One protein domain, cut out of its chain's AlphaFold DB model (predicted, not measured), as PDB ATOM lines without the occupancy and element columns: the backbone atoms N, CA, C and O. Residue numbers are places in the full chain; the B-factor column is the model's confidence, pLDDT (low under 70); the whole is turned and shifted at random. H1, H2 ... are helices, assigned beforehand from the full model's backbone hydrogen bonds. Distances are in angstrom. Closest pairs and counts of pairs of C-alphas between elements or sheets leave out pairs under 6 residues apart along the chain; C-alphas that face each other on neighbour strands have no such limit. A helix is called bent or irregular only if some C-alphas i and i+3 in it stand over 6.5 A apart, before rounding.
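Overview. This is residues 5 to 51 of the 257 residues of an uncharacterized protein of Bittarella massiliensis (UniProt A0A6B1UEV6). The model is a long, open bracket: a strung-out stretch, residues 23 to 38, makes the long side, and helices H1 and H3 fold back at its two ends, so that the first and last printed residues come back toward each other across an empty middle. The short helix H2 makes the corner between H1 and the long stretch, and no core is formed. The printed part has 47 residues, with three named helices in the order H1, H2, H3 along the chain and no named strand; the class is all helix, with 26 of the 47 residues in named elements. The whole is extended, a rod in outline, with a radius of gyration of the C-alphas of 15.4 A and spans of 43 by 16 by 11 A.

Along the chain. H1 takes residues 5 to 15 and begins at C-alpha 5, at (31.043, 91.792, -9.967); it is 15.1 A long from first to last C-alpha. After a tight link of 3 residues, H2 takes residues 19 to 22, from C-alpha 19 at (41.265, 107.864, -10.589). Residues 23 to 38 hold no named element. H3 takes residues 39 to 49, also 15.1 A from first to last C-alpha, and ends at C-alpha 49, at (19.459, 89.333, -4.931). Residues 50 and 51 follow it.

Arrangement. H1 and H2 only just touch, with 3 pairs of C-alphas within 8 A; the closest are those of Tyr 15 and Val 22, 6.0 A apart. Their centres are 12.1 A apart. H3 touches no helix: H1 and H3 are apart, and H2 and H3 are apart. In H1 and H3 every O i to N i+4 pair is within hydrogen-bond range. H2, with four residues, is too short for such a pair, and its one O i to N i+3 pair is within range. No helix is bent or irregular.

Size, cuts and confidence. The two C-alphas farthest apart are those of Gln 17 and Thr 38, at 43.7 A, while the C-alphas of Ala 5 and Thr 51, the first and last printed, are 12.9 A apart. The printed part has no cut. The link from H2 to H3 is long, with 16 residues, whose C-alphas lie 5 to 22 A from the mean of all C-alphas. The mean pLDDT of the printed part is 77.4, and that of H3 is 68. Ten residues are under 70: residues 5 to 6, 43 to 44 and 46 to 51.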
ATOM      1  N   ALA A   5      30.210  91.937  -8.767       65.50
ATOM      2  CA  ALA A   5      31.043  91.792  -9.967       65.50
ATOM      3  C   ALA A   5      30.911  92.940 -10.988       65.50
ATOM      4  O   ALA A   5      31.924  93.475 -11.432       65.50
ATOM      5  N   GLN A   6      29.687  93.345 -11.345       67.81
ATOM      6  CA  GLN A   6      29.465  94.405 -12.341       67.81
ATOM      7  C   GLN A   6      29.853  95.787 -11.806       67.81
ATOM      8  O   GLN A   6      30.515  96.555 -12.497       67.81
ATOM      9  N   THR A   7      29.497  96.085 -10.554       74.50
ATOM     10  CA  THR A   7      29.861  97.342  -9.890       74.50
ATOM     11  C   THR A   7      31.379  97.472  -9.776       74.50
ATOM     12  O   THR A   7      31.938  98.494 -10.158       74.50
ATOM     13  N   THR A   8      32.069  96.416  -9.331       76.94
ATOM     14  CA  THR A   8      33.536  96.392  -9.256       76.94
ATOM     15  C   THR A   8      34.181  96.473 -10.643       76.94
ATOM     16  O   THR A   8      35.167  97.187 -10.799       76.94
ATOM     17  N   GLY A   9      33.614  95.811 -11.656       76.19
ATOM     18  CA  GLY A   9      34.096  95.878 -13.039       76.19
ATOM     19  C   GLY A   9      34.009  97.284 -13.637       76.19
ATOM     20  O   GLY A   9      34.987  97.767 -14.201       76.19
ATOM     21  N   THR A  10      32.878  97.971 -13.453       80.81
ATOM     22  CA  THR A  10      32.686  99.359 -13.905       80.81
ATOM     23  C   THR A  10      33.586 100.335 -13.148       80.81
ATOM     24  O   THR A  10      34.178 101.222 -13.753       80.81
ATOM     25  N   ILE A  11      33.749 100.164 -11.832       85.25
ATOM     26  CA  ILE A  11      34.698 100.977 -11.056       85.25
ATOM     27  C   ILE A  11      36.118 100.777 -11.592       85.25
ATOM     28  O   ILE A  11      36.821 101.756 -11.816       85.25
ATOM     29  N   GLY A  12      36.525  99.530 -11.850       83.81
ATOM     30  CA  GLY A  12      37.842  99.219 -12.404       83.81
ATOM     31  C   GLY A  12      38.076  99.819 -13.793       83.81
ATOM     32  O   GLY A  12      39.149 100.366 -14.047       83.81
ATOM     33  N   SER A  13      37.079  99.767 -14.683       83.44
ATOM     34  CA  SER A  13      37.207 100.315 -16.041       83.44
ATOM     35  C   SER A  13      37.277 101.844 -16.063       83.44
ATOM     36  O   SER A  13      38.039 102.403 -16.851       83.44
ATOM     37  N   VAL A  14      36.541 102.521 -15.177       85.00
ATOM     38  CA  VAL A  14      36.558 103.988 -15.056       85.00
ATOM     39  C   VAL A  14      37.794 104.470 -14.291       85.00
ATOM     40  O   VAL A  14      38.355 105.510 -14.625       85.00
ATOM     41  N   TYR A  15      38.285 103.692 -13.322       89.19
ATOM     42  CA  TYR A  15      39.504 104.015 -12.571       89.19
ATOM     43  C   TYR A  15      40.734 104.125 -13.475       89.19
ATOM     44  O   TYR A  15      41.590 104.970 -13.248       89.19
ATOM     45  N   ALA A  16      40.805 103.317 -14.538       85.00
ATOM     46  CA  ALA A  16      41.881 103.408 -15.523       85.00
ATOM     47  C   ALA A  16      41.900 104.743 -16.299       85.00
ATOM     48  O   ALA A  16      42.914 105.066 -16.913       85.00
ATOM     49  N   GLN A  17      40.796 105.498 -16.292       88.00
ATOM     50  CA  GLN A  17      40.633 106.744 -17.044       88.00
ATOM     51  C   GLN A  17      40.686 107.980 -16.139       88.00
ATOM     52  O   GLN A  17      41.328 108.961 -16.503       88.00
ATOM     53  N   ASP A  18      40.041 107.935 -14.969       87.56
ATOM     54  CA  ASP A  18      39.986 109.062 -14.030       87.56
ATOM     55  C   ASP A  18      39.964 108.584 -12.560       87.56
ATOM     56  O   ASP A  18      38.899 108.429 -11.946       87.56
ATOM     57  N   PRO A  19      41.147 108.327 -11.971       88.50
ATOM     58  CA  PRO A  19      41.265 107.864 -10.589       88.50
ATOM     59  C   PRO A  19      40.725 108.855  -9.551       88.50
ATOM     60  O   PRO A  19      40.160 108.439  -8.535       88.50
ATOM     61  N   GLU A  20      40.891 110.164  -9.778       89.38
ATOM     62  CA  GLU A  20      40.481 111.192  -8.814       89.38
ATOM     63  C   GLU A  20      38.961 111.303  -8.706       89.38
ATOM     64  O   GLU A  20      38.428 111.522  -7.612       89.38
ATOM     65  N   GLN A  21      38.252 111.134  -9.822       86.69
ATOM     66  CA  GLN A  21      36.795 111.151  -9.828       86.69
ATOM     67  C   GLN A  21      36.216 109.879  -9.197       86.69
ATOM     68  O   GLN A  21      35.246 109.959  -8.437       86.69
ATOM     69  N   VAL A  22      36.836 108.716  -9.434       87.31
ATOM     70  CA  VAL A  22      36.438 107.452  -8.790       87.31
ATOM     71  C   VAL A  22      36.603 107.520  -7.270       87.31
ATOM     72  O   VAL A  22      35.724 107.053  -6.549       87.31
ATOM     73  N   ALA A  23      37.658 108.169  -6.766       87.50
ATOM     74  CA  ALA A  23      37.876 108.348  -5.326       87.50
ATOM     75  C   ALA A  23      36.766 109.157  -4.621       87.50
ATOM     76  O   ALA A  23      36.611 109.066  -3.404       87.50
ATOM     77  N   LYS A  24      35.983 109.941  -5.376       89.12
ATOM     78  CA  LYS A  24      34.863 110.754  -4.871       89.12
ATOM     79  C   LYS A  24      33.496 110.090  -5.091       89.12
ATOM     80  O   LYS A  24      32.479 110.646  -4.674       89.12
ATOM     81  N   ALA A  25      33.444 108.941  -5.764       85.69
ATOM     82  CA  ALA A  25      32.201 108.258  -6.096       85.69
ATOM     83  C   ALA A  25      31.642 107.480  -4.893       85.69
ATOM     84  O   ALA A  25      32.356 106.749  -4.212       85.69
ATOM     85  N   ASN A  26      30.334 107.593  -4.663       86.88
ATOM     86  CA  ASN A  26      29.636 106.805  -3.649       86.88
ATOM     87  C   ASN A  26      29.083 105.517  -4.265       86.88
ATOM     88  O   ASN A  26      28.405 105.558  -5.292       86.88
ATOM     89  N   VAL A  27      29.323 104.380  -3.609       81.19
ATOM     90  CA  VAL A  27      28.839 103.065  -4.048       81.19
ATOM     91  C   VAL A  27      27.836 102.534  -3.035       81.19
ATOM     92  O   VAL A  27      28.132 102.428  -1.845       81.19
ATOM     93  N   MET A  28      26.643 102.171  -3.501       79.25
ATOM     94  CA  MET A  28      25.654 101.518  -2.650       79.25
ATOM     95  C   MET A  28      26.094 100.080  -2.356       79.25
ATOM     96  O   MET A  28      26.202  99.258  -3.266       79.25
ATOM     97  N   ILE A  29      26.306  99.762  -1.079       76.12
ATOM     98  CA  ILE A  29      26.624  98.405  -0.625       76.12
ATOM     99  C   ILE A  29      25.410  97.836   0.103       76.12
ATOM    100  O   ILE A  29      24.888  98.445   1.032       76.12
ATOM    101  N   GLN A  30      24.994  96.634  -0.292       74.12
ATOM    102  CA  GLN A  30      23.991  95.861   0.430       74.12
ATOM    103  C   GLN A  30      24.661  94.702   1.173       74.12
ATOM    104  O   GLN A  30      25.262  93.803   0.567       74.12
ATOM    105  N   ILE A  31      24.537  94.732   2.500       77.75
ATOM    106  CA  ILE A  31      24.968  93.674   3.412       77.75
ATOM    107  C   ILE A  31      23.706  93.022   3.966       77.75
ATOM    108  O   ILE A  31      22.798  93.712   4.420       77.75
ATOM    109  N   ILE A  32      23.645  91.698   3.888       74.62
ATOM    110  CA  ILE A  32      22.532  90.914   4.414       74.62
ATOM    111  C   ILE A  32      23.125  89.953   5.431       74.62
ATOM    112  O   ILE A  32      24.009  89.168   5.082       74.62
ATOM    113  N   ASP A  33      22.669  90.057   6.675       81.38
ATOM    114  CA  ASP A  33      23.043  89.138   7.742       81.38
ATOM    115  C   ASP A  33      22.225  87.846   7.614       81.38
ATOM    116  O   ASP A  33      20.995  87.875   7.554       81.38
ATOM    117  N   LEU A  34      22.924  86.715   7.539       80.50
ATOM    118  CA  LEU A  34      22.339  85.387   7.369       80.50
ATOM    119  C   LEU A  34      22.492  84.514   8.621       80.50
ATOM    120  O   LEU A  34      22.121  83.346   8.583       80.50
ATOM    121  N   SER A  35      22.999  85.065   9.729       80.44
ATOM    122  CA  SER A  35      23.336  84.314  10.949       80.44
ATOM    123  C   SER A  35      22.166  83.501  11.520       80.44
ATOM    124  O   SER A  35      22.374  82.432  12.080       80.44
ATOM    125  N   ASN A  36      20.934  83.987  11.331       82.69
ATOM    126  CA  ASN A  36      19.695  83.355  11.801       82.69
ATOM    127  C   ASN A  36      18.759  82.930  10.655       82.69
ATOM    128  O   ASN A  36      17.577  82.663  10.877       82.69
ATOM    129  N   ALA A  37      19.252  82.920   9.415       78.44
ATOM    130  CA  ALA A  37      18.452  82.562   8.252       78.44
ATOM    131  C   ALA A  37      18.410  81.038   8.081       78.44
ATOM    132  O   ALA A  37      19.425  80.350   8.179       78.44
ATOM    133  N   THR A  38      17.229  80.499   7.780       82.62
ATOM    134  CA  THR A  38      17.117  79.107   7.338       82.62
ATOM    135  C   THR A  38      17.822  78.932   5.990       82.62
ATOM    136  O   THR A  38      17.938  79.881   5.212       82.62
ATOM    137  N   VAL A  39      18.260  77.711   5.671       74.00
ATOM    138  CA  VAL A  39      18.895  77.394   4.374       74.00
ATOM    139  C   VAL A  39      18.006  77.818   3.192       74.00
ATOM    140  O   VAL A  39      18.498  78.369   2.203       74.00
ATOM    141  N   ASP A  40      16.688  77.662   3.324       72.94
ATOM    142  CA  ASP A  40      15.712  78.115   2.326       72.94
ATOM    143  C   ASP A  40      15.675  79.644   2.192       72.94
ATOM    144  O   ASP A  40      15.650  80.165   1.076       72.94
ATOM    145  N   ALA A  41      15.730  80.381   3.308       73.44
ATOM    146  CA  ALA A  41      15.773  81.842   3.297       73.44
ATOM    147  C   ALA A  41      17.076  82.364   2.676       73.44
ATOM    148  O   ALA A  41      17.036  83.288   1.867       73.44
ATOM    149  N   VAL A  42      18.220  81.736   2.971       72.38
ATOM    150  CA  VAL A  42      19.510  82.044   2.327       72.38
ATOM    151  C   VAL A  42      19.424  81.838   0.814       72.38
ATOM    152  O   VAL A  42      19.864  82.692   0.038       72.38
ATOM    153  N   THR A  43      18.808  80.734   0.384       66.25
ATOM    154  CA  THR A  43      18.628  80.397  -1.034       66.25
ATOM    155  C   THR A  43      17.718  81.407  -1.735       66.25
ATOM    156  O   THR A  43      18.062  81.913  -2.805       66.25
ATOM    157  N   GLN A  44      16.590  81.774  -1.116       69.31
ATOM    158  CA  GLN A  44      15.675  82.788  -1.648       69.31
ATOM    159  C   GLN A  44      16.317  84.172  -1.719       69.31
ATOM    160  O   GLN A  44      16.225  84.827  -2.757       69.31
ATOM    161  N   ILE A  45      16.996  84.604  -0.653       72.12
ATOM    162  CA  ILE A  45      17.705  85.886  -0.614       72.12
ATOM    163  C   ILE A  45      18.730  85.927  -1.737       72.12
ATOM    164  O   ILE A  45      18.712  86.875  -2.512       72.12
ATOM    165  N   THR A  46      19.560  84.893  -1.882       65.25
ATOM    166  CA  THR A  46      20.595  84.817  -2.925       65.25
ATOM    167  C   THR A  46      19.994  84.864  -4.331       65.25
ATOM    168  O   THR A  46      20.519  85.554  -5.206       65.25
ATOM    169  N   LYS A  47      18.863  84.186  -4.545       62.19
ATOM    170  CA  LYS A  47      18.160  84.148  -5.834       62.19
ATOM    171  C   LYS A  47      17.510  85.483  -6.203       62.19
ATOM    172  O   LYS A  47      17.661  85.938  -7.330       62.19
ATOM    173  N   LEU A  48      16.812  86.124  -5.262       64.25
ATOM    174  CA  LEU A  48      16.168  87.431  -5.467       64.25
ATOM    175  C   LEU A  48      17.196  88.564  -5.607       64.25
ATOM    176  O   LEU A  48      16.987  89.527  -6.340       64.25
ATOM    177  N   SER A  49      18.318  88.421  -4.910       61.19
ATOM    178  CA  SER A  49      19.459  89.333  -4.931       61.19
ATOM    179  C   SER A  49      20.220  89.299  -6.261       61.19
ATOM    180  O   SER A  49      20.641  90.341  -6.749       61.19
ATOM    181  N   ASN A  50      20.331  88.133  -6.907       54.50
ATOM    182  CA  ASN A  50      20.930  87.967  -8.241       54.50
ATOM    183  C   ASN A  50      19.958  88.306  -9.388       54.50
ATOM    184  O   ASN A  50      19.877  87.609 -10.397       54.50
ATOM    185  N   THR A  51      19.213  89.404  -9.273       52.00
ATOM    186  CA  THR A  51      18.285  89.842 -10.331       52.00
ATOM    187  C   THR A  51      18.991  90.385 -11.580       52.00
ATOM    188  O   THR A  51      18.359  90.449 -12.633       52.00
TER     189      THR A  51